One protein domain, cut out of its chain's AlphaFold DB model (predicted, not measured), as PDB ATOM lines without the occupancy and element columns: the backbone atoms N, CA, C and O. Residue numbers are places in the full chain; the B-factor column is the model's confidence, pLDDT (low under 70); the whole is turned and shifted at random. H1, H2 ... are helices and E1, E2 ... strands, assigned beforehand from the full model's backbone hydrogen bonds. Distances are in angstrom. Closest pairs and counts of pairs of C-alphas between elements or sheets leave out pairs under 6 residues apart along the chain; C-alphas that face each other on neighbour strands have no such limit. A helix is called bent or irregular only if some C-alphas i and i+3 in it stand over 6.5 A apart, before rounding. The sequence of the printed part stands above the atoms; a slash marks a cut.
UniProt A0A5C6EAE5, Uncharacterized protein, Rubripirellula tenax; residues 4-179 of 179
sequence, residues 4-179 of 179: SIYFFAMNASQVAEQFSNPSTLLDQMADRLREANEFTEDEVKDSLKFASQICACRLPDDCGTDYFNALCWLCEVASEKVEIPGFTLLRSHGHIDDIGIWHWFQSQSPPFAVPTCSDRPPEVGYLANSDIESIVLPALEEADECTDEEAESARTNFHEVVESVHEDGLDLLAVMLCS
ATOM      1  N   SER A   4      25.877  26.182  20.015       88.19
ATOM      2  CA  SER A   4      26.339  25.328  18.925       88.19
ATOM      3  C   SER A   4      25.126  24.861  18.143       88.19
ATOM      4  O   SER A   4      24.129  24.464  18.749       88.19
ATOM      5  N   ILE A   5      25.207  24.916  16.815       91.81
ATOM      6  CA  ILE A   5      24.196  24.329  15.936       91.81
ATOM      7  C   ILE A   5      24.805  23.109  15.257       91.81
ATOM      8  O   ILE A   5      25.867  23.191  14.644       91.81
ATOM      9  N   TYR A   6      24.122  21.978  15.388       94.31
ATOM     10  CA  TYR A   6      24.465  20.731  14.718       94.31
ATOM     11  C   TYR A   6      23.545  20.546  13.521       94.31
ATOM     12  O   TYR A   6      22.326  20.620  13.683       94.31
ATOM     13  N   PHE A   7      24.119  20.297  12.347       96.38
ATOM     14  CA  PHE A   7      23.368  20.079  11.117       96.38
ATOM     15  C   PHE A   7      23.416  18.613  10.706       96.38
ATOM     16  O   PHE A   7      24.444  17.950  10.854       96.38
ATOM     17  N   PHE A   8      22.302  18.122  10.174       97.88
ATOM     18  CA  PHE A   8      22.153  16.751   9.714       97.88
ATOM     19  C   PHE A   8      21.449  16.730   8.356       97.88
ATOM     20  O   PHE A   8      20.297  17.160   8.260       97.88
ATOM     21  N   ALA A   9      22.134  16.237   7.326       98.06
ATOM     22  CA  ALA A   9      21.579  16.014   5.998       98.06
ATOM     23  C   ALA A   9      20.945  14.623   5.933       98.06
ATOM     24  O   ALA A   9      21.560  13.623   6.318       98.06
ATOM     25  N   MET A  10      19.693  14.545   5.489       97.81
ATOM     26  CA  MET A  10      18.930  13.301   5.558       97.81
ATOM     27  C   MET A  10      17.822  13.204   4.523       97.81
ATOM     28  O   MET A  10      17.238  14.199   4.123       97.81
ATOM     29  N   ASN A  11      17.430  11.978   4.183       97.56
ATOM     30  CA  ASN A  11      16.097  11.743   3.644       97.56
ATOM     31  C   ASN A  11      15.111  11.684   4.821       97.56
ATOM     32  O   ASN A  11      15.034  10.665   5.517       97.56
ATOM     33  N   ALA A  12      14.366  12.764   5.077       96.56
ATOM     34  CA  ALA A  12      13.586  12.873   6.308       96.56
ATOM     35  C   ALA A  12      12.461  11.828   6.402       96.56
ATOM     36  O   ALA A  12      12.135  11.359   7.494       96.56
ATOM     37  N   SER A  13      11.907  11.400   5.263       96.19
ATOM     38  CA  SER A  13      10.897  10.331   5.218       96.19
ATOM     39  C   SER A  13      11.480   8.980   5.637       96.19
ATOM     40  O   SER A  13      10.861   8.250   6.411       96.19
ATOM     41  N   GLN A  14      12.693   8.660   5.177       96.06
ATOM     42  CA  GLN A  14      13.394   7.442   5.576       96.06
ATOM     43  C   GLN A  14      13.792   7.478   7.059       96.06
ATOM     44  O   GLN A  14      13.690   6.462   7.748       96.06
ATOM     45  N   VAL A  15      14.220   8.634   7.577       96.50
ATOM     46  CA  VAL A  15      14.503   8.805   9.013       96.50
ATOM     47  C   VAL A  15      13.233   8.614   9.845       96.50
ATOM     48  O   VAL A  15      13.258   7.880  10.833       96.50
ATOM     49  N   ALA A  16      12.097   9.176   9.420       96.25
ATOM     50  CA  ALA A  16      10.812   8.973  10.091       96.25
ATOM     51  C   ALA A  16      10.399   7.490  10.137       96.25
ATOM     52  O   ALA A  16       9.929   7.002  11.169       96.25
ATOM     53  N   GLU A  17      10.616   6.743   9.049       95.25
ATOM     54  CA  GLU A  17      10.363   5.300   9.015       95.25
ATOM     55  C   GLU A  17      11.262   4.546  10.008       95.25
ATOM     56  O   GLU A  17      10.773   3.701  10.763       95.25
ATOM     57  N   GLN A  18      12.551   4.892  10.083       94.12
ATOM     58  CA  GLN A  18      13.476   4.309  11.062       94.12
ATOM     59  C   GLN A  18      13.054   4.615  12.506       94.12
ATOM     60  O   GLN A  18      13.069   3.723  13.353       94.12
ATOM     61  N   PHE A  19      12.600   5.840  12.787       94.44
ATOM     62  CA  PHE A  19      12.111   6.226  14.114       94.44
ATOM     63  C   PHE A  19      10.860   5.430  14.507       94.44
ATOM     64  O   PHE A  19      10.692   5.089  15.676       94.44
ATOM     65  N   SER A  20      10.014   5.059  13.541       91.56
ATOM     66  CA  SER A  20       8.838   4.219  13.802       91.56
ATOM     67  C   SER A  20       9.181   2.763  14.164       91.56
ATOM     68  O   SER A  20       8.376   2.087  14.806       91.56
ATOM     69  N   ASN A  21      10.386   2.290  13.815       90.06
ATOM     70  CA  ASN A  21      10.897   0.948  14.120       90.06
ATOM     71  C   ASN A  21      12.306   1.017  14.747       90.06
ATOM     72  O   ASN A  21      13.285   0.555  14.155       90.06
ATOM     73  N   PRO A  22      12.439   1.568  15.967       91.50
ATOM     74  CA  PRO A  22      13.706   2.121  16.434       91.50
ATOM     75  C   PRO A  22      14.684   1.097  17.017       91.50
ATOM     76  O   PRO A  22      15.743   1.497  17.478       91.50
ATOM     77  N   SER A  23      14.375  -0.207  17.058       91.69
ATOM     78  CA  SER A  23      15.220  -1.182  17.774       91.69
ATOM     79  C   SER A  23      16.660  -1.196  17.260       91.69
ATOM     80  O   SER A  23      17.590  -1.053  18.042       91.69
ATOM     81  N   THR A  24      16.836  -1.284  15.941       92.69
ATOM     82  CA  THR A  24      18.167  -1.273  15.317       92.69
ATOM     83  C   THR A  24      18.852   0.079  15.483       92.69
ATOM     84  O   THR A  24      20.057   0.131  15.700       92.69
ATOM     85  N   LEU A  25      18.078   1.161  15.430       94.00
ATOM     86  CA  LEU A  25      18.583   2.521  15.566       94.00
ATOM     87  C   LEU A  25      19.115   2.799  16.980       94.00
ATOM     88  O   LEU A  25      20.184   3.377  17.148       94.00
ATOM     89  N   LEU A  26      18.389   2.346  18.003       96.38
ATOM     90  CA  LEU A  26      18.789   2.476  19.403       96.38
ATOM     91  C   LEU A  26      20.019   1.619  19.719       96.38
ATOM     92  O   LEU A  26      20.878   2.065  20.474       96.38
ATOM     93  N   ASP A  27      20.138   0.430  19.122       96.12
ATOM     94  CA  ASP A  27      21.341  -0.398  19.259       96.12
ATOM     95  C   ASP A  27      22.566   0.304  18.640       96.12
ATOM     96  O   ASP A  27      23.599   0.435  19.298       96.12
ATOM     97  N   GLN A  28      22.432   0.850  17.425       96.00
ATOM     98  CA  GLN A  28      23.490   1.629  16.766       96.00
ATOM     99  C   GLN A  28      23.888   2.868  17.573       96.00
ATOM    100  O   GLN A  28      25.074   3.156  17.729       96.00
ATOM    101  N   MET A  29      22.908   3.587  18.123       95.75
ATOM    102  CA  MET A  29      23.151   4.735  18.996       95.75
ATOM    103  C   MET A  29      23.911   4.325  20.264       95.75
ATOM    104  O   MET A  29      24.839   5.019  20.676       95.75
ATOM    105  N   ALA A  30      23.548   3.197  20.883       95.75
ATOM    106  CA  ALA A  30      24.229   2.689  22.070       95.75
ATOM    107  C   ALA A  30      25.698   2.363  21.781       95.75
ATOM    108  O   ALA A  30      26.577   2.721  22.565       95.75
ATOM    109  N   ASP A  31      25.964   1.703  20.654       95.44
ATOM    110  CA  ASP A  31      27.322   1.378  20.225       95.44
ATOM    111  C   ASP A  31      28.123   2.652  19.952       95.44
ATOM    112  O   ASP A  31      29.240   2.789  20.450       95.44
ATOM    113  N   ARG A  32      27.516   3.641  19.287       93.44
ATOM    114  CA  ARG A  32      28.154   4.933  19.017       93.44
ATOM    115  C   ARG A  32      28.527   5.692  20.292       93.44
ATOM    116  O   ARG A  32      29.637   6.209  20.402       93.44
ATOM    117  N   LEU A  33      27.628   5.721  21.276       93.25
ATOM    118  CA  LEU A  33      27.884   6.339  22.580       93.25
ATOM    119  C   LEU A  33      29.031   5.646  23.331       93.25
ATOM    120  O   LEU A  33      29.861   6.312  23.948       93.25
ATOM    121  N   ARG A  34      29.112   4.312  23.262       93.12
ATOM    122  CA  ARG A  34      30.218   3.553  23.865       93.12
ATOM    123  C   ARG A  34      31.543   3.804  23.151       93.12
ATOM    124  O   ARG A  34      32.570   3.925  23.812       93.12
ATOM    125  N   GLU A  35      31.526   3.905  21.824       93.50
ATOM    126  CA  GLU A  35      32.709   4.223  21.015       93.50
ATOM    127  C   GLU A  35      33.272   5.614  21.316       93.50
ATOM    128  O   GLU A  35      34.491   5.784  21.303       93.50
ATOM    129  N   ALA A  36      32.411   6.586  21.633       89.94
ATOM    130  CA  ALA A  36      32.845   7.919  22.046       89.94
ATOM    131  C   ALA A  36      33.697   7.880  23.329       89.94
ATOM    132  O   ALA A  36      34.517   8.764  23.545       89.94
ATOM    133  N   ASN A  37      33.555   6.834  24.159       85.19
ATOM    134  CA  ASN A  37      34.332   6.599  25.382       85.19
ATOM    135  C   ASN A  37      34.318   7.785  26.377       85.19
ATOM    136  O   ASN A  37      35.232   7.956  27.185       85.19
ATOM    137  N   GLU A  38      33.257   8.589  26.317       89.06
ATOM    138  CA  GLU A  38      33.002   9.753  27.174       89.06
ATOM    139  C   GLU A  38      31.820   9.526  28.129       89.06
ATOM    140  O   GLU A  38      31.630  10.303  29.062       89.06
ATOM    141  N   PHE A  39      31.066   8.438  27.936       89.88
ATOM    142  CA  PHE A  39      29.834   8.145  28.662       89.88
ATOM    143  C   PHE A  39      29.966   6.891  29.525       89.88
ATOM    144  O   PHE A  39      30.490   5.856  29.108       89.88
ATOM    145  N   THR A  40      29.433   6.965  30.736       93.31
ATOM    146  CA  THR A  40      29.190   5.810  31.599       93.31
ATOM    147  C   THR A  40      28.007   4.985  31.085       93.31
ATOM    148  O   THR A  40      27.118   5.490  30.404       93.31
ATOM    149  N   GLU A  41      27.932   3.703  31.457       93.56
ATOM    150  CA  GLU A  41      26.805   2.838  31.063       93.56
ATOM    151  C   GLU A  41      25.438   3.352  31.543       93.56
ATOM    152  O   GLU A  41      24.416   3.046  30.929       93.56
ATOM    153  N   ASP A  42      25.392   4.121  32.631       94.38
ATOM    154  CA  ASP A  42      24.141   4.719  33.097       94.38
ATOM    155  C   ASP A  42      23.751   5.939  32.245       94.38
ATOM    156  O   ASP A  42      22.589   6.048  31.860       94.38
ATOM    157  N   GLU A  43      24.711   6.765  31.814       93.62
ATOM    158  CA  GLU A  43      24.466   7.858  30.855       93.62
ATOM    159  C   GLU A  43      24.042   7.336  29.472       93.62
ATOM    160  O   GLU A  43      23.171   7.924  28.823       93.62
ATOM    161  N   VAL A  44      24.593   6.195  29.033       95.12
ATOM    162  CA  VAL A  44      24.138   5.509  27.813       95.12
ATOM    163  C   VAL A  44      22.673   5.091  27.958       95.12
ATOM    164  O   VAL A  44      21.860   5.379  27.081       95.12
ATOM    165  N   LYS A  45      22.292   4.452  29.074       95.69
ATOM    166  CA  LYS A  45      20.894   4.045  29.315       95.69
ATOM    167  C   LYS A  45      19.941   5.235  29.364       95.69
ATOM    168  O   LYS A  45      18.841   5.136  28.821       95.69
ATOM    169  N   ASP A  46      20.342   6.330  30.004       95.50
ATOM    170  CA  ASP A  46      19.526   7.540  30.077       95.50
ATOM    171  C   ASP A  46      19.338   8.154  28.684       95.50
ATOM    172  O   ASP A  46      18.203   8.415  28.279       95.50
ATOM    173  N   SER A  47      20.406   8.251  27.889       95.94
ATOM    174  CA  SER A  47      20.340   8.716  26.495       95.94
ATOM    175  C   SER A  47      19.395   7.857  25.645       95.94
ATOM    176  O   SER A  47      18.529   8.385  24.945       95.94
ATOM    177  N   LEU A  48      19.485   6.527  25.764       96.75
ATOM    178  CA  LEU A  48      18.592   5.593  25.066       96.75
ATOM    179  C   LEU A  48      17.137   5.719  25.523       96.75
ATOM    180  O   LEU A  48      16.215   5.559  24.722       96.75
ATOM    181  N   LYS A  49      16.900   6.029  26.800       97.00
ATOM    182  CA  LYS A  49      15.552   6.283  27.313       97.00
ATOM    183  C   LYS A  49      14.947   7.524  26.659       97.00
ATOM    184  O   LYS A  49      13.802   7.440  26.214       97.00
ATOM    185  N   PHE A  50      15.677   8.634  26.562       97.19
ATOM    186  CA  PHE A  50      15.195   9.839  25.876       97.19
ATOM    187  C   PHE A  50      14.962   9.583  24.382       97.19
ATOM    188  O   PHE A  50      13.881   9.880  23.871       97.19
ATOM    189  N   ALA A  51      15.908   8.918  23.714       97.00
ATOM    190  CA  ALA A  51      15.781   8.511  22.317       97.00
ATOM    191  C   ALA A  51      14.542   7.635  22.069       97.00
ATOM    192  O   ALA A  51      13.769   7.876  21.144       97.00
ATOM    193  N   SER A  52      14.274   6.669  22.953       97.00
ATOM    194  CA  SER A  52      13.083   5.819  22.852       97.00
ATOM    195  C   SER A  52      11.770   6.609  22.941       97.00
ATOM    196  O   SER A  52      10.783   6.233  22.309       97.00
ATOM    197  N   GLN A  53      11.742   7.713  23.696       96.88
ATOM    198  CA  GLN A  53      10.560   8.566  23.821       96.88
ATOM    199  C   GLN A  53      10.349   9.445  22.589       96.88
ATOM    200  O   GLN A  53       9.198   9.617  22.183       96.88
ATOM    201  N   ILE A  54      11.436   9.933  21.978       96.88
ATOM    202  CA  ILE A  54      11.408  10.619  20.677       96.88
ATOM    203  C   ILE A  54      10.786   9.686  19.633       96.88
ATOM    204  O   ILE A  54       9.746  10.006  19.063       96.88
ATOM    205  N   CYS A  55      11.349   8.485  19.468       96.25
ATOM    206  CA  CYS A  55      10.873   7.492  18.502       96.25
ATOM    207  C   CYS A  55       9.418   7.053  18.745       96.25
ATOM    208  O   CYS A  55       8.674   6.781  17.808       96.25
ATOM    209  N   ALA A  56       8.979   7.003  20.006       94.56
ATOM    210  CA  ALA A  56       7.604   6.654  20.363       94.56
ATOM    211  C   ALA A  56       6.605   7.824  20.255       94.56
ATOM    212  O   ALA A  56       5.432   7.631  20.590       94.56
ATOM    213  N   CYS A  57       7.046   9.023  19.855       93.44
ATOM    214  CA  CYS A  57       6.259  10.261  19.872       93.44
ATOM    215  C   CYS A  57       5.634  10.552  21.254       93.44
ATOM    216  O   CYS A  57       4.475  10.953  21.357       93.44
ATOM    217  N   ARG A  58       6.383  10.302  22.338       94.62
ATOM    218  CA  ARG A  58       5.952  10.488  23.740       94.62
ATOM    219  C   ARG A  58       6.776  11.560  24.445       94.62
ATOM    220  O   ARG A  58       7.266  11.343  25.552       94.62
ATOM    221  N   LEU A  59       6.947  12.690  23.776       95.50
ATOM    222  CA  LEU A  59       7.686  13.824  24.310       95.50
ATOM    223  C   LEU A  59       6.824  14.615  25.305       95.50
ATOM    224  O   LEU A  59       5.616  14.740  25.089       95.50
ATOM    225  N   PRO A  60       7.410  15.126  26.400       94.38
ATOM    226  CA  PRO A  60       6.743  16.112  27.239       94.38
ATOM    227  C   PRO A  60       6.583  17.442  26.487       94.38
ATOM    228  O   PRO A  60       7.351  17.735  25.573       94.38
ATOM    229  N   ASP A  61       5.630  18.269  26.925       90.94
ATOM    230  CA  ASP A  61       5.394  19.602  26.341       90.94
ATOM    231  C   ASP A  61       6.627  20.524  26.461       90.94
ATOM    232  O   ASP A  61       6.842  21.401  25.626       90.94
ATOM    233  N   ASP A  62       7.445  20.303  27.494       94.19
ATOM    234  CA  ASP A  62       8.685  21.030  27.763       94.19
ATOM    235  C   ASP A  62       9.823  20.032  28.021       94.19
ATOM    236  O   ASP A  62       9.860  19.323  29.033       94.19
ATOM    237  N   CYS A  63      10.720  19.921  27.046       94.94
ATOM    238  CA  CYS A  63      11.855  19.013  27.043       94.94
ATOM    239  C   CYS A  63      13.104  19.707  27.598       94.94
ATOM    240  O   CYS A  63      13.449  20.814  27.191       94.94
ATOM    241  N   GLY A  64      13.831  19.015  28.477       92.88
ATOM    242  CA  GLY A  64      15.183  19.424  28.869       92.88
ATOM    243  C   GLY A  64      16.224  19.116  27.786       92.88
ATOM    244  O   GLY A  64      15.961  18.345  26.859       92.88
ATOM    245  N   THR A  65      17.432  19.665  27.946       93.12
ATOM    246  CA  THR A  65      18.566  19.512  27.013       93.12
ATOM    247  C   THR A  65      18.884  18.056  26.666       93.12
ATOM    248  O   THR A  65      19.264  17.772  25.534       93.12
ATOM    249  N   ASP A  66      18.656  17.114  27.583       94.69
ATOM    250  CA  ASP A  66      18.930  15.689  27.355       94.69
ATOM    251  C   ASP A  66      18.134  15.096  26.182       94.69
ATOM    252  O   ASP A  66      18.647  14.238  25.465       94.69
ATOM    253  N   TYR A  67      16.915  15.584  25.917       96.69
ATOM    254  CA  TYR A  67      16.154  15.152  24.740       96.69
ATOM    255  C   TYR A  67      16.770  15.668  23.437       96.69
ATOM    256  O   TYR A  67      16.773  14.955  22.438       96.69
ATOM    257  N   PHE A  68      17.310  16.887  23.433       97.00
ATOM    258  CA  PHE A  68      17.973  17.451  22.256       97.00
ATOM    259  C   PHE A  68      19.309  16.750  21.996       97.00
ATOM    260  O   PHE A  68      19.600  16.398  20.857       97.00
ATOM    261  N   ASN A  69      20.071  16.448  23.052       95.44
ATOM    262  CA  ASN A  69      21.271  15.615  22.959       95.44
ATOM    263  C   ASN A  69      20.943  14.226  22.395       95.44
ATOM    264  O   ASN A  69      21.621  13.748  21.490       95.44
ATOM    265  N   ALA A  70      19.880  13.586  22.894       96.56
ATOM    266  CA  ALA A  70      19.436  12.294  22.384       96.56
ATOM    267  C   ALA A  70      18.986  12.366  20.915       96.56
ATOM    268  O   ALA A  70      19.270  11.439  20.159       96.56
ATOM    269  N   LEU A  71      18.341  13.461  20.490       97.50
ATOM    270  CA  LEU A  71      18.021  13.688  19.079       97.50
ATOM    271  C   LEU A  71      19.292  13.793  18.227       97.50
ATOM    272  O   LEU A  71      19.361  13.131  17.198       97.50
ATOM    273  N   CYS A  72      20.303  14.558  18.657       96.62
ATOM    274  CA  CYS A  72      21.579  14.639  17.938       96.62
ATOM    275  C   CYS A  72      22.197  13.251  17.744       96.62
ATOM    276  O   CYS A  72      22.590  12.911  16.633       96.62
ATOM    277  N   TRP A  73      22.227  12.424  18.791       96.12
ATOM    278  CA  TRP A  73      22.754  11.061  18.700       96.12
ATOM    279  C   TRP A  73      21.932  10.150  17.786       96.12
ATOM    280  O   TRP A  73      22.514   9.383  17.023       96.12
ATOM    281  N   LEU A  74      20.598  10.245  17.822       96.12
ATOM    282  CA  LEU A  74      19.727   9.537  16.880       96.12
ATOM    283  C   LEU A  74      20.003   9.960  15.433       96.12
ATOM    284  O   LEU A  74      20.069   9.113  14.545       96.12
ATOM    285  N   CYS A  75      20.184  11.255  15.185       96.56
ATOM    286  CA  CYS A  75      20.499  11.760  13.856       96.56
ATOM    287  C   CYS A  75      21.911  11.353  13.411       96.56
ATOM    288  O   CYS A  75      22.072  10.964  12.260       96.56
ATOM    289  N   GLU A  76      22.912  11.331  14.292       94.69
ATOM    290  CA  GLU A  76      24.261  10.854  13.937       94.69
ATOM    291  C   GLU A  76      24.286   9.401  13.439       94.69
ATOM    292  O   GLU A  76      25.177   9.042  12.672       94.69
ATOM    293  N   VAL A  77      23.330   8.564  13.857       95.12
ATOM    294  CA  VAL A  77      23.213   7.184  13.357       95.12
ATOM    295  C   VAL A  77      22.242   7.043  12.182       95.12
ATOM    296  O   VAL A  77      22.433   6.167  11.341       95.12
ATOM    297  N   ALA A  78      21.213   7.890  12.100       95.44
ATOM    298  CA  ALA A  78      20.188   7.825  11.053       95.44
ATOM    299  C   ALA A  78      20.549   8.600   9.774       95.44
ATOM    300  O   ALA A  78      19.898   8.412   8.745       95.44
ATOM    301  N   SER A  79      21.511   9.520   9.859       96.12
ATOM    302  CA  SER A  79      21.768  10.552   8.854       96.12
ATOM    303  C   SER A  79      23.227  11.003   8.830       96.12
ATOM    304  O   SER A  79      24.042  10.555   9.635       96.12
ATOM    305  N   GLU A  80      23.562  11.893   7.898       95.56
ATOM    306  CA  GLU A  80      24.904  12.450   7.777       95.56
ATOM    307  C   GLU A  80      25.017  13.757   8.558       95.56
ATOM    308  O   GLU A  80      24.266  14.703   8.334       95.56
ATOM    309  N   LYS A  81      25.977  13.824   9.483       94.88
ATOM    310  CA  LYS A  81      26.303  15.064  10.184       94.88
ATOM    311  C   LYS A  81      27.076  15.988   9.250       94.88
ATOM    312  O   LYS A  81      28.121  15.601   8.736       94.88
ATOM    313  N   VAL A  82      26.602  17.219   9.114       93.88
ATOM    314  CA  VAL A  82      27.230  18.237   8.276       93.88
ATOM    315  C   VAL A  82      27.906  19.283   9.150       93.88
ATOM    316  O   VAL A  82      27.317  19.812  10.096       93.88
ATOM    317  N   GLU A  83      29.165  19.578   8.844       90.50
ATOM    318  CA  GLU A  83      29.932  20.591   9.556       90.50
ATOM    319  C   GLU A  83      29.852  21.931   8.831       90.50
ATOM    320  O   GLU A  83      30.282  22.057   7.688       90.50
ATOM    321  N   ILE A  84      29.348  22.951   9.528       87.44
ATOM    322  CA  ILE A  84      29.363  24.335   9.053       87.44
ATOM    323  C   ILE A  84      30.180  25.150  10.063       87.44
ATOM    324  O   ILE A  84      29.650  25.515  11.118       87.44
ATOM    325  N   PRO A  85      31.474  25.420   9.799       81.75
ATOM    326  CA  PRO A  85      32.403  25.954  10.799       81.75
ATOM    327  C   PRO A  85      31.923  27.223  11.517       81.75
ATOM    328  O   PRO A  85      32.185  27.387  12.709       81.75
ATOM    329  N   GLY A  86      31.178  28.090  10.821       77.12
ATOM    330  CA  GLY A  86      30.604  29.319  11.379       77.12
ATOM    331  C   GLY A  86      29.576  29.108  12.499       77.12
ATOM    332  O   GLY A  86      29.274  30.050  13.221       77.12
ATOM    333  N   PHE A  87      29.074  27.885  12.694       81.00
ATOM    334  CA  PHE A  87      27.977  27.581  13.622       81.00
ATOM    335  C   PHE A  87      28.352  26.629  14.765       81.00
ATOM    336  O   PHE A  87      27.563  26.428  15.693       81.00
ATOM    337  N   THR A  88      29.558  26.060  14.740       72.25
ATOM    338  CA  THR A  88      29.994  25.057  15.723       72.25
ATOM    339  C   THR A  88      30.272  25.669  17.105       72.25
ATOM    340  O   THR A  88      30.149  24.981  18.119       72.25
ATOM    341  N   LEU A  89      30.611  26.963  17.185       68.50
ATOM    342  CA  LEU A  89      30.824  27.665  18.458       68.50
ATOM    343  C   LEU A  89      30.510  29.167  18.356       68.50
ATOM    344  O   LEU A  89      31.391  30.006  18.160       68.50
ATOM    345  N   LEU A  90      29.245  29.512  18.545       66.38
ATOM    346  CA  LEU A  90      28.752  30.880  18.473       66.38
ATOM    347  C   LEU A  90      28.985  31.608  19.803       66.38
ATOM    348  O   LEU A  90      28.696  31.095  20.892       66.38
ATOM    349  N   ARG A  91      29.517  32.835  19.720       61.91
ATOM    350  CA  ARG A  91      29.842  33.664  20.896       61.91
ATOM    351  C   ARG A  91      28.597  34.221  21.593       61.91
ATOM    352  O   ARG A  91      28.648  34.475  22.797       61.91
ATOM    353  N   SER A  92      27.502  34.417  20.858       67.44
ATOM    354  CA  SER A  92      26.228  34.940  21.357       67.44
ATOM    355  C   SER A  92      25.060  34.444  20.497       67.44
ATOM    356  O   SER A  92      25.256  34.054  19.350       67.44
ATOM    357  N   HIS A  93      23.844  34.482  21.050       63.72
ATOM    358  CA  HIS A  93      22.624  34.155  20.304       63.72
ATOM    359  C   HIS A  93      22.339  35.207  19.223       63.72
ATOM    360  O   HIS A  93      21.959  34.848  18.121       63.72
ATOM    361  N   GLY A  94      22.640  36.485  19.497       67.38
ATOM    362  CA  GLY A  94      22.488  37.567  18.515       67.38
ATOM    363  C   GLY A  94      23.322  37.373  17.244       67.38
ATOM    364  O   GLY A  94      22.913  37.832  16.192       67.38
ATOM    365  N   HIS A  95      24.422  36.612  17.301       74.25
ATOM    366  CA  HIS A  95      25.182  36.282  16.092       74.25
ATOM    367  C   HIS A  95      24.386  35.386  15.124       74.25
ATOM    368  O   HIS A  95      24.593  35.449  13.922       74.25
ATOM    369  N   ILE A  96      23.441  34.579  15.622       78.38
ATOM    370  CA  ILE A  96      22.531  33.790  14.772       78.38
ATOM    371  C   ILE A  96      21.565  34.715  14.031       78.38
ATOM    372  O   ILE A  96      21.307  34.504  12.846       78.38
ATOM    373  N   ASP A  97      21.066  35.744  14.720       81.31
ATOM    374  CA  ASP A  97      20.212  36.769  14.119       81.31
ATOM    375  C   ASP A  97      20.979  37.564  13.052       81.31
ATOM    376  O   ASP A  97      20.431  37.823  11.982       81.31
ATOM    377  N   ASP A  98      22.256  37.880  13.304       80.81
ATOM    378  CA  ASP A  98      23.132  38.581  12.355       80.81
ATOM    379  C   ASP A  98      23.421  37.749  11.092       80.81
ATOM    380  O   ASP A  98      23.506  38.301   9.994       80.81
ATOM    381  N   ILE A  99      23.548  36.421  11.223       84.31
ATOM    382  CA  ILE A  99      23.681  35.508  10.073       84.31
ATOM    383  C   ILE A  99      22.352  35.409   9.303       84.31
ATOM    384  O   ILE A  99      22.340  35.230   8.086       84.31
ATOM    385  N   GLY A 100      21.222  35.537  10.002       86.19
ATOM    386  CA  GLY A 100      19.910  35.732   9.392       86.19
ATOM    387  C   GLY A 100      19.263  34.483   8.795       86.19
ATOM    388  O   GLY A 100      18.214  34.603   8.176       86.19
ATOM    389  N   ILE A 101      19.811  33.280   8.991       88.81
ATOM    390  CA  ILE A 101      19.301  32.057   8.335       88.81
ATOM    391  C   ILE A 101      18.256  31.284   9.157       88.81
ATOM    392  O   ILE A 101      17.519  30.460   8.618       88.81
ATOM    393  N   TRP A 102      18.185  31.518  10.473       91.12
ATOM    394  CA  TRP A 102      17.417  30.653  11.384       91.12
ATOM    395  C   TRP A 102      15.910  30.674  11.116       91.12
ATOM    396  O   TRP A 102      15.228  29.667  11.283       91.12
ATOM    397  N   HIS A 103      15.386  31.801  10.637       90.69
ATOM    398  CA  HIS A 103      13.966  31.947  10.333       90.69
ATOM    399  C   HIS A 103      13.474  30.965   9.255       90.69
ATOM    400  O   HIS A 103      12.324  30.529   9.315       90.69
ATOM    401  N   TRP A 104      14.330  30.557   8.307       93.25
ATOM    402  CA  TRP A 104      13.965  29.553   7.305       93.25
ATOM    403  C   TRP A 104      13.707  28.192   7.951       93.25
ATOM    404  O   TRP A 104      12.703  27.546   7.650       93.25
ATOM    405  N   PHE A 105      14.544  27.802   8.912       94.38
ATOM    406  CA  PHE A 105      14.416  26.543   9.648       94.38
ATOM    407  C   PHE A 105      13.168  26.468  10.541       94.38
ATOM    408  O   PHE A 105      12.775  25.383  10.964       94.38
ATOM    409  N   GLN A 106      12.551  27.608  10.855       92.25
ATOM    410  CA  GLN A 106      11.353  27.686  11.694       92.25
ATOM    411  C   GLN A 106      10.046  27.603  10.890       92.25
ATOM    412  O   GLN A 106       8.964  27.554  11.476       92.25
ATOM    413  N   SER A 107      10.129  27.612   9.556       90.19
ATOM    414  CA  SER A 107       8.956  27.631   8.673       90.19
ATOM    415  C   SER A 107       8.237  26.282   8.584       90.19
ATOM    416  O   SER A 107       7.044  26.230   8.276       90.19
ATOM    417  N   GLN A 108       8.948  25.194   8.881       93.62
ATOM    418  CA  GLN A 108       8.474  23.831   8.717       93.62
ATOM    419  C   GLN A 108       8.754  22.972   9.947       93.62
ATOM    420  O   GLN A 108       9.444  23.361  10.887       93.62
ATOM    421  N   SER A 109       8.192  21.768   9.942       93.94
ATOM    422  CA  SER A 109       8.494  20.732  10.922       93.94
ATOM    423  C   SER A 109       8.905  19.456  10.195       93.94
ATOM    424  O   SER A 109       8.314  19.146   9.156       93.94
ATOM    425  N   PRO A 110       9.882  18.703  10.726       95.88
ATOM    426  CA  PRO A 110      10.264  17.430  10.140       95.88
ATOM    427  C   PRO A 110       9.107  16.418  10.241       95.88
ATOM    428  O   PRO A 110       8.238  16.543  11.110       95.88
ATOM    429  N   PRO A 111       9.096  15.363   9.408       95.62
ATOM    430  CA  PRO A 111       8.063  14.324   9.408       95.62
ATOM    431  C   PRO A 111       8.169  13.336  10.590       95.62
ATOM    432  O   PRO A 111       7.623  12.235  10.535       95.62
ATOM    433  N   PHE A 112       8.866  13.707  11.665       95.50
ATOM    434  CA  PHE A 112       9.053  12.919  12.881       95.50
ATOM    435  C   PHE A 112       9.031  13.827  14.117       95.50
ATOM    436  O   PHE A 112       9.200  15.042  14.022       95.50
ATOM    437  N   ALA A 113       8.791  13.243  15.292       95.06
ATOM    438  CA  ALA A 113       8.722  14.001  16.537       95.06
ATOM    439  C   ALA A 113      10.094  14.578  16.920       95.06
ATOM    440  O   ALA A 113      11.105  13.881  16.867       95.06
ATOM    441  N   VAL A 114      10.105  15.836  17.360       96.75
ATOM    442  CA  VAL A 114      11.299  16.539  17.847       96.75
ATOM    443  C   VAL A 114      11.004  17.207  19.193       96.75
ATOM    444  O   VAL A 114       9.862  17.610  19.425       96.75
ATOM    445  N   PRO A 115      11.988  17.295  20.106       96.56
ATOM    446  CA  PRO A 115      11.808  17.941  21.398       96.56
ATOM    447  C   PRO A 115      11.551  19.439  21.248       96.56
ATOM    448  O   PRO A 115      12.099  20.106  20.370       96.56
ATOM    449  N   THR A 116      10.729  19.969  22.148       94.69
ATOM    450  CA  THR A 116      10.392  21.392  22.233       94.69
ATOM    451  C   THR A 116      10.775  21.928  23.602       94.69
ATOM    452  O   THR A 116      10.572  21.249  24.603       94.69
ATOM    453  N   CYS A 117      11.311  23.145  23.659       93.25
ATOM    454  CA  CYS A 117      11.654  23.826  24.904       93.25
ATOM    455  C   CYS A 117      10.989  25.206  24.930       93.25
ATOM    456  O   CYS A 117      10.963  25.916  23.919       93.25
ATOM    457  N   SER A 118      10.412  25.560  26.075       89.31
ATOM    458  CA  SER A 118       9.779  26.861  26.303       89.31
ATOM    459  C   SER A 118      10.794  27.980  26.549       89.31
ATOM    460  O   SER A 118      10.569  29.112  26.115       89.31
ATOM    461  N   ASP A 119      11.918  27.657  27.191       85.75
ATOM    462  CA  ASP A 119      13.009  28.582  27.503       85.75
ATOM    463  C   ASP A 119      14.123  28.430  26.457       85.75
ATOM    464  O   ASP A 119      15.113  27.728  26.645       85.75
ATOM    465  N   ARG A 120      13.878  29.010  25.279       81.50
ATOM    466  CA  ARG A 120      14.732  28.875  24.091       81.50
ATOM    467  C   ARG A 120      16.036  29.665  24.249       81.50
ATOM    468  O   ARG A 120      15.979  30.817  24.693       81.50
ATOM    469  N   PRO A 121      17.179  29.148  23.761       85.12
ATOM    470  CA  PRO A 121      17.443  27.773  23.292       85.12
ATOM    471  C   PRO A 121      17.638  26.754  24.443       85.12
ATOM    472  O   PRO A 121      17.951  27.167  25.562       85.12
ATOM    473  N   PRO A 122      17.508  25.424  24.206       92.38
ATOM    474  CA  PRO A 122      17.672  24.692  22.935       92.38
ATOM    475  C   PRO A 122      16.471  24.723  21.974       92.38
ATOM    476  O   PRO A 122      15.330  24.922  22.386       92.38
ATOM    477  N   GLU A 123      16.739  24.502  20.682       94.06
ATOM    478  CA  GLU A 123      15.738  24.503  19.601       94.06
ATOM    479  C   GLU A 123      16.063  23.492  18.489       94.06
ATOM    480  O   GLU A 123      17.222  23.139  18.274       94.06
ATOM    481  N   VAL A 124      15.032  23.062  17.754       96.25
ATOM    482  CA  VAL A 124      15.162  22.260  16.529       96.25
ATOM    483  C   VAL A 124      14.562  23.032  15.362       96.25
ATOM    484  O   VAL A 124      13.475  23.597  15.477       96.25
ATOM    485  N   GLY A 125      15.279  23.032  14.248       96.50
ATOM    486  CA  GLY A 125      14.903  23.654  12.993       96.50
ATOM    487  C   GLY A 125      14.965  22.655  11.837       96.50
ATOM    488  O   GLY A 125      15.731  21.694  11.891       96.50
ATOM    489  N   TYR A 126      14.166  22.867  10.792       98.00
ATOM    490  CA  TYR A 126      14.079  21.958   9.649       98.00
ATOM    491  C   TYR A 126      13.889  22.698   8.320       98.00
ATOM    492  O   TYR A 126      13.078  23.619   8.232       98.00
ATOM    493  N   LEU A 127      14.607  22.250   7.289       97.00
ATOM    494  CA  LEU A 127      14.468  22.685   5.901       97.00
ATOM    495  C   LEU A 127      14.233  21.474   5.002       97.00
ATOM    496  O   LEU A 127      15.095  20.603   4.888       97.00
ATOM    497  N   ALA A 128      13.079  21.443   4.337       97.00
ATOM    498  CA  ALA A 128      12.825  20.462   3.292       97.00
ATOM    499  C   ALA A 128      13.589  20.822   2.014       97.00
ATOM    500  O   ALA A 128      13.687  22.000   1.662       97.00
ATOM    501  N   ASN A 129      14.026  19.809   1.264       96.31
ATOM    502  CA  ASN A 129      14.717  19.995  -0.013       96.31
ATOM    503  C   ASN A 129      13.947  20.909  -0.992       96.31
ATOM    504  O   ASN A 129      14.532  21.730  -1.693       96.31
ATOM    505  N   SER A 130      12.610  20.819  -1.000       94.56
ATOM    506  CA  SER A 130      11.754  21.666  -1.844       94.56
ATOM    507  C   SER A 130      11.886  23.159  -1.544       94.56
ATOM    508  O   SER A 130      11.792  23.986  -2.451       94.56
ATOM    509  N   ASP A 131      12.081  23.515  -0.277       95.31
ATOM    510  CA  ASP A 131      12.185  24.908   0.156       95.31
ATOM    511  C   ASP A 131      13.623  25.403   0.062       95.31
ATOM    512  O   ASP A 131      13.839  26.596  -0.150       95.31
ATOM    513  N   ILE A 132      14.598  24.493   0.138       94.50
ATOM    514  CA  ILE A 132      15.982  24.818  -0.190       94.50
ATOM    515  C   ILE A 132      16.057  25.386  -1.615       94.50
ATOM    516  O   ILE A 132      16.522  26.510  -1.799       94.50
ATOM    517  N   GLU A 133      15.522  24.653  -2.596       93.00
ATOM    518  CA  GLU A 133      15.534  25.045  -4.011       93.00
ATOM    519  C   GLU A 133      14.730  26.324  -4.275       93.00
ATOM    520  O   GLU A 133      15.173  27.229  -4.978       93.00
ATOM    521  N   SER A 134      13.509  26.390  -3.737       93.25
ATOM    522  CA  SER A 134      12.536  27.408  -4.146       93.25
ATOM    523  C   SER A 134      12.569  28.693  -3.321       93.25
ATOM    524  O   SER A 134      12.007  29.700  -3.761       93.25
ATOM    525  N   ILE A 135      13.192  28.674  -2.137       93.25
ATOM    526  CA  ILE A 135      13.178  29.796  -1.188       93.25
ATOM    527  C   ILE A 135      14.592  30.139  -0.723       93.25
ATOM    528  O   ILE A 135      14.998  31.291  -0.853       93.25
ATOM    529  N   VAL A 136      15.332  29.173  -0.173       93.62
ATOM    530  CA  VAL A 136      16.585  29.455   0.548       93.62
ATOM    531  C   VAL A 136      17.711  29.854  -0.397       93.62
ATOM    532  O   VAL A 136      18.303  30.910  -0.190       93.62
ATOM    533  N   LEU A 137      17.996  29.057  -1.434       93.50
ATOM    534  CA  LEU A 137      19.071  29.365  -2.386       93.50
ATOM    535  C   LEU A 137      18.837  30.712  -3.096       93.50
ATOM    536  O   LEU A 137      19.723  31.564  -3.016       93.50
ATOM    537  N   PRO A 138      17.642  31.006  -3.658       94.00
ATOM    538  CA  PRO A 138      17.380  32.322  -4.241       94.00
ATOM    539  C   PRO A 138      17.530  33.470  -3.233       94.00
ATOM    540  O   PRO A 138      18.090  34.515  -3.555       94.00
ATOM    541  N   ALA A 139      17.056  33.287  -1.994       91.88
ATOM    542  CA  ALA A 139      17.158  34.324  -0.972       91.88
ATOM    543  C   ALA A 139      18.607  34.583  -0.536       91.88
ATOM    544  O   ALA A 139      18.933  35.719  -0.203       91.88
ATOM    545  N   LEU A 140      19.470  33.563  -0.536       91.06
ATOM    546  CA  LEU A 140      20.898  33.708  -0.251       91.06
ATOM    547  C   LEU A 140      21.634  34.445  -1.374       91.06
ATOM    548  O   LEU A 140      22.474  35.291  -1.082       91.06
ATOM    549  N   GLU A 141      21.301  34.166  -2.635       89.94
ATOM    550  CA  GLU A 141      21.887  34.849  -3.796       89.94
ATOM    551  C   GLU A 141      21.507  36.337  -3.870       89.94
ATOM    552  O   GLU A 141      22.294  37.162  -4.339       89.94
ATOM    553  N   GLU A 142      20.301  36.685  -3.414       89.44
ATOM    554  CA  GLU A 142      19.779  38.056  -3.416       89.44
ATOM    555  C   GLU A 142      20.085  38.839  -2.127       89.44
ATOM    556  O   GLU A 142      19.795  40.037  -2.057       89.44
ATOM    557  N   ALA A 143      20.639  38.192  -1.097       85.62
ATOM    558  CA  ALA A 143      20.860  38.819   0.200       85.62
ATOM    559  C   ALA A 143      21.947  39.905   0.145       85.62
ATOM    560  O   ALA A 143      23.037  39.701  -0.388       85.62
ATOM    561  N   ASP A 144      21.677  41.048   0.785       85.25
ATOM    562  CA  ASP A 144      22.691  42.083   1.006       85.25
ATOM    563  C   ASP A 144      23.862  41.522   1.833       85.25
ATOM    564  O   ASP A 144      23.666  40.693   2.727       85.25
ATOM    565  N   GLU A 145      25.084  41.992   1.571       82.31
ATOM    566  CA  GLU A 145      26.270  41.662   2.373       82.31
ATOM    567  C   GLU A 145      26.039  41.996   3.859       82.31
ATOM    568  O   GLU A 145      25.577  43.088   4.214       82.31
ATOM    569  N   CYS A 146      26.377  41.058   4.743       81.06
ATOM    570  CA  CYS A 146      26.389  41.282   6.178       81.06
ATOM    571  C   CYS A 146      27.450  42.336   6.523       81.06
ATOM    572  O   CYS A 146      28.567  42.346   6.008       81.06
ATOM    573  N   THR A 147      27.130  43.214   7.474       81.88
ATOM    574  CA  THR A 147      28.104  44.192   7.991       81.88
ATOM    575  C   THR A 147      29.197  43.552   8.851       81.88
ATOM    576  O   THR A 147      30.200  44.201   9.146       81.88
ATOM    577  N   ASP A 148      28.975  42.316   9.301       86.50
ATOM    578  CA  ASP A 148      29.896  41.514  10.101       86.50
ATOM    579  C   ASP A 148      30.539  40.432   9.214       86.50
ATOM    580  O   ASP A 148      29.842  39.597   8.639       86.50
ATOM    581  N   GLU A 149      31.872  40.448   9.114       86.69
ATOM    582  CA  GLU A 149      32.650  39.497   8.307       86.69
ATOM    583  C   GLU A 149      32.553  38.047   8.822       86.69
ATOM    584  O   GLU A 149      32.589  37.110   8.021       86.69
ATOM    585  N   GLU A 150      32.428  37.833  10.142       85.75
ATOM    586  CA  GLU A 150      32.229  36.494  10.719       85.75
ATOM    587  C   GLU A 150      30.845  35.957  10.299       85.75
ATOM    588  O   GLU A 150      30.735  34.795   9.895       85.75
ATOM    589  N   ALA A 151      29.817  36.816  10.303       86.31
ATOM    590  CA  ALA A 151      28.467  36.450   9.869       86.31
ATOM    591  C   ALA A 151      28.387  36.185   8.355       86.31
ATOM    592  O   ALA A 151      27.792  35.189   7.942       86.31
ATOM    593  N   GLU A 152      29.041  37.012   7.532       88.75
ATOM    594  CA  GLU A 152      29.109  36.811   6.076       88.75
ATOM    595  C   GLU A 152      29.789  35.484   5.724       88.75
ATOM    596  O   GLU A 152      29.304  34.712   4.893       88.75
ATOM    597  N   SER A 153      30.897  35.182   6.406       89.50
ATOM    598  CA  SER A 153      31.619  33.921   6.242       89.50
ATOM    599  C   SER A 153      30.747  32.730   6.638       89.50
ATOM    600  O   SER A 153      30.669  31.742   5.908       89.50
ATOM    601  N   ALA A 154      30.032  32.812   7.765       89.00
ATOM    602  CA  ALA A 154      29.097  31.768   8.178       89.00
ATOM    603  C   ALA A 154      27.969  31.565   7.153       89.00
ATOM    604  O   ALA A 154      27.654  30.422   6.824       89.00
ATOM    605  N   ARG A 155      27.412  32.649   6.601       90.56
ATOM    606  CA  ARG A 155      26.371  32.599   5.567       90.56
ATOM    607  C   ARG A 155      26.876  32.005   4.253       90.56
ATOM    608  O   ARG A 155      26.177  31.193   3.657       90.56
ATOM    609  N   THR A 156      28.098  32.335   3.843       91.31
ATOM    610  CA  THR A 156      28.741  31.734   2.662       91.31
ATOM    611  C   THR A 156      28.945  30.232   2.850       91.31
ATOM    612  O   THR A 156      28.533  29.447   2.004       91.31
ATOM    613  N   ASN A 157      29.497  29.812   3.995       91.94
ATOM    614  CA  ASN A 157      29.660  28.387   4.304       91.94
ATOM    615  C   ASN A 157      28.308  27.655   4.340       91.94
ATOM    616  O   ASN A 157      28.205  26.507   3.918       91.94
ATOM    617  N   PHE A 158      27.266  28.313   4.861       93.62
ATOM    618  CA  PHE A 158      25.912  27.771   4.853       93.62
ATOM    619  C   PHE A 158      25.389  27.589   3.426       93.62
ATOM    620  O   PHE A 158      24.825  26.541   3.128       93.62
ATOM    621  N   HIS A 159      25.609  28.571   2.551       94.00
ATOM    622  CA  HIS A 159      25.198  28.505   1.154       94.00
ATOM    623  C   HIS A 159      25.817  27.301   0.431       94.00
ATOM    624  O   HIS A 159      25.074  26.493  -0.116       94.00
ATOM    625  N   GLU A 160      27.140  27.126   0.516       92.75
ATOM    626  CA  GLU A 160      27.851  25.999  -0.116       92.75
ATOM    627  C   GLU A 160      27.320  24.639   0.360       92.75
ATOM    628  O   GLU A 160      27.128  23.705  -0.419       92.75
ATOM    629  N   VAL A 161      27.050  24.526   1.661       93.94
ATOM    630  CA  VAL A 161      26.519  23.297   2.255       93.94
ATOM    631  C   VAL A 161      25.098  23.012   1.781       93.94
ATOM    632  O   VAL A 161      24.782  21.878   1.431       93.94
ATOM    633  N   VAL A 162      24.233  24.022   1.787       94.25
ATOM    634  CA  VAL A 162      22.827  23.873   1.404       94.25
ATOM    635  C   VAL A 162      22.684  23.574  -0.087       94.25
ATOM    636  O   VAL A 162      21.824  22.774  -0.451       94.25
ATOM    637  N   GLU A 163      23.547  24.147  -0.927       95.38
ATOM    638  CA  GLU A 163      23.641  23.804  -2.349       95.38
ATOM    639  C   GLU A 163      23.986  22.316  -2.524       95.38
ATOM    640  O   GLU A 163      23.238  21.588  -3.173       95.38
ATOM    641  N   SER A 164      25.030  21.819  -1.849       96.00
ATOM    642  CA  SER A 164      25.400  20.394  -1.904       96.00
ATOM    643  C   SER A 164      24.297  19.466  -1.377       96.00
ATOM    644  O   SER A 164      24.016  18.435  -1.983       96.00
ATOM    645  N   VAL A 165      23.647  19.820  -0.262       95.56
ATOM    646  CA  VAL A 165      22.529  19.045   0.312       95.56
ATOM    647  C   VAL A 165      21.371  18.946  -0.685       95.56
ATOM    648  O   VAL A 165      20.762  17.883  -0.828       95.56
ATOM    649  N   HIS A 166      21.084  20.040  -1.392       95.81
ATOM    650  CA  HIS A 166      20.061  20.074  -2.430       95.81
ATOM    651  C   HIS A 166      20.419  19.212  -3.643       95.81
ATOM    652  O   HIS A 166      19.571  18.456  -4.120       95.81
ATOM    653  N   GLU A 167      21.664  19.288  -4.124       96.12
ATOM    654  CA  GLU A 167      22.149  18.468  -5.241       96.12
ATOM    655  C   GLU A 167      21.999  16.964  -4.961       96.12
ATOM    656  O   GLU A 167      21.628  16.196  -5.854       96.12
ATOM    657  N   ASP A 168      22.194  16.556  -3.704       96.12
ATOM    658  CA  ASP A 168      21.996  15.179  -3.240       96.12
ATOM    659  C   ASP A 168      20.517  14.818  -2.987       96.12
ATOM    660  O   ASP A 168      20.179  13.655  -2.732       96.12
ATOM    661  N   GLY A 169      19.606  15.790  -3.088       96.44
ATOM    662  CA  GLY A 169      18.171  15.611  -2.880       96.44
ATOM    663  C   GLY A 169      17.790  15.352  -1.422       96.44
ATOM    664  O   GLY A 169      16.824  14.624  -1.165       96.44
ATOM    665  N   LEU A 170      18.557  15.901  -0.479       97.81
ATOM    666  CA  LEU A 170      18.402  15.696   0.959       97.81
ATOM    667  C   LEU A 170      17.719  16.894   1.637       97.81
ATOM    668  O   LEU A 170      17.756  18.027   1.167       97.81
ATOM    669  N   ASP A 171      17.087  16.622   2.773       97.81
ATOM    670  CA  ASP A 171      16.570  17.614   3.711       97.81
ATOM    671  C   ASP A 171      17.649  17.970   4.747       97.81
ATOM    672  O   ASP A 171      18.574  17.187   4.990       97.81
ATOM    673  N   LEU A 172      17.505  19.116   5.417       97.69
ATOM    674  CA  LEU A 172      18.444  19.582   6.439       97.69
ATOM    675  C   LEU A 172      17.746  19.797   7.786       97.69
ATOM    676  O   LEU A 172      16.839  20.618   7.917       97.69
ATOM    677  N   LEU A 173      18.204  19.091   8.820       98.00
ATOM    678  CA  LEU A 173      17.804  19.314  10.210       98.00
ATOM    679  C   LEU A 173      18.898  20.098  10.938       98.00
ATOM    680  O   LEU A 173      20.078  19.784  10.797       98.00
ATOM    681  N   ALA A 174      18.511  21.069  11.761       96.75
ATOM    682  CA  ALA A 174      19.415  21.817  12.623       96.75
ATOM    683  C   ALA A 174      18.997  21.687  14.094       96.75
ATOM    684  O   ALA A 174      17.826  21.857  14.430       96.75
ATOM    685  N   VAL A 175      19.948  21.419  14.987       95.94
ATOM    686  CA  VAL A 175      19.716  21.338  16.436       95.94
ATOM    687  C   VAL A 175      20.608  22.349  17.144       95.94
ATOM    688  O   VAL A 175      21.831  22.219  17.128       95.94
ATOM    689  N   MET A 176      20.000  23.359  17.768       93.31
ATOM    690  CA  MET A 176      20.696  24.394  18.530       93.31
ATOM    691  C   MET A 176      20.762  24.013  20.009       93.31
ATOM    692  O   MET A 176      19.728  23.814  20.648       93.31
ATOM    693  N   LEU A 177      21.974  23.968  20.565       90.94
ATOM    694  CA  LEU A 177      22.240  23.656  21.970       90.94
ATOM    695  C   LEU A 177      22.914  24.827  22.701       90.94
ATOM    696  O   LEU A 177      23.701  25.578  22.118       90.94
ATOM    697  N   CYS A 178      22.637  24.938  24.002       84.00
ATOM    698  CA  CYS A 178      23.315  25.844  24.932       84.00
ATOM    699  C   CYS A 178      24.483  25.127  25.620       84.00
ATOM    700  O   CYS A 178      24.298  24.038  26.163       84.00
ATOM    701  N   SER A 179      25.657  25.766  25.644       67.81
ATOM    702  CA  SER A 179      26.881  25.302  26.317       67.81
ATOM    703  C   SER A 179      27.490  26.335  27.269       67.81
ATOM    704  O   SER A 179      27.271  27.568  27.111       67.81
TER     705      SER A 179
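AT A GLANCE: This is residues 4 to 179 of the 179 residues of an uncharacterized protein of Rubripirellula tenax (UniProt A0A5C6EAE5). A small, twisted sheet of four strands sits in the middle between two groups of helices: H4 packs on one face with H2 and H3 beyond it, and the other group holds H5, H6 and the hairpin of H7 and H8. The longest axis runs from one helix group to the other, through the sheet. The printed part has 176 residues, with eight named helices and four named strands in the order E1 H1 H2 H3 H4 E2 H5 H6 E3 H7 H8 E4. The sheet's order is E2 E1 E4 E3, antiparallel throughout, and the class is mixed, helices and strands. The whole is compact, with a radius of gyration of the C-alphas of 16.3 A, and only just elongated, spanning 48 by 32 by 31 A.

IN THESE COORDINATES: E1, residues 4 to 10, begins at C-alpha 4 (26.339, 25.328, 18.925) and is 19.4 A long. H1 is residues 12 to 20, H2 residues 23 to 36 with 20.3 A, H3 residues 41 to 55 with 20.8 A and H4 residues 65 to 78 with 19.8 A. E2 is residues 80 to 82, H5 residues 94 to 99, H6 residues 102 to 105 and E3 residues 123 to 127. H7, residues 129 to 141, is irregular: C-alphas 134 and 137 are 7.0 A apart. H8, residues 149 to 167, is 27.1 A long. E4, residues 171 to 178, is 23.7 A long and ends at C-alpha 178 (23.315, 25.844, 24.932).

HOW THE PARTS SIT: N 6 and O 175, 2.9 A, join E1 to E4 within hydrogen-bond range, as do N 82 and O 7, 2.9 A, for E2 and E1, and N 125 and O 174, 2.8 A, for E4 and E3. H4 is on the sheet, over E1 and E4, at a height of 9.1 A; H6 is on the opposite face, at 6.3 A. H3 touches H4, about perpendicular at 80 degrees, closest at the C-alphas of Ala 51 and Ala 70, 5.3 A. H7 and H8 form a hairpin and touch through residues 159 to 166 of H8, closest at the C-alphas of Asn 129 and His 166, 5.9 A. H5 touches residues 151 to 155 of H8, closest at the C-alphas of Ile 99 and Ala 151, 4.9 A. H4 and H8 are apart. Every O i to N i+4 pair is within hydrogen-bond range in H1, H2, H3, H4, H5 and H8, against 7 of 9 in H7; H6 is too short for such a pair.

THE WHOLE: The farthest C-alphas, of Glu 41 and Glu 142, are 49.8 A apart. The printed part has no cut. The links E2 to H5 and H6 to E3 are long. The mean pLDDT of the printed part is 91.6; residues 89 to 94 and residue 179 are under 70.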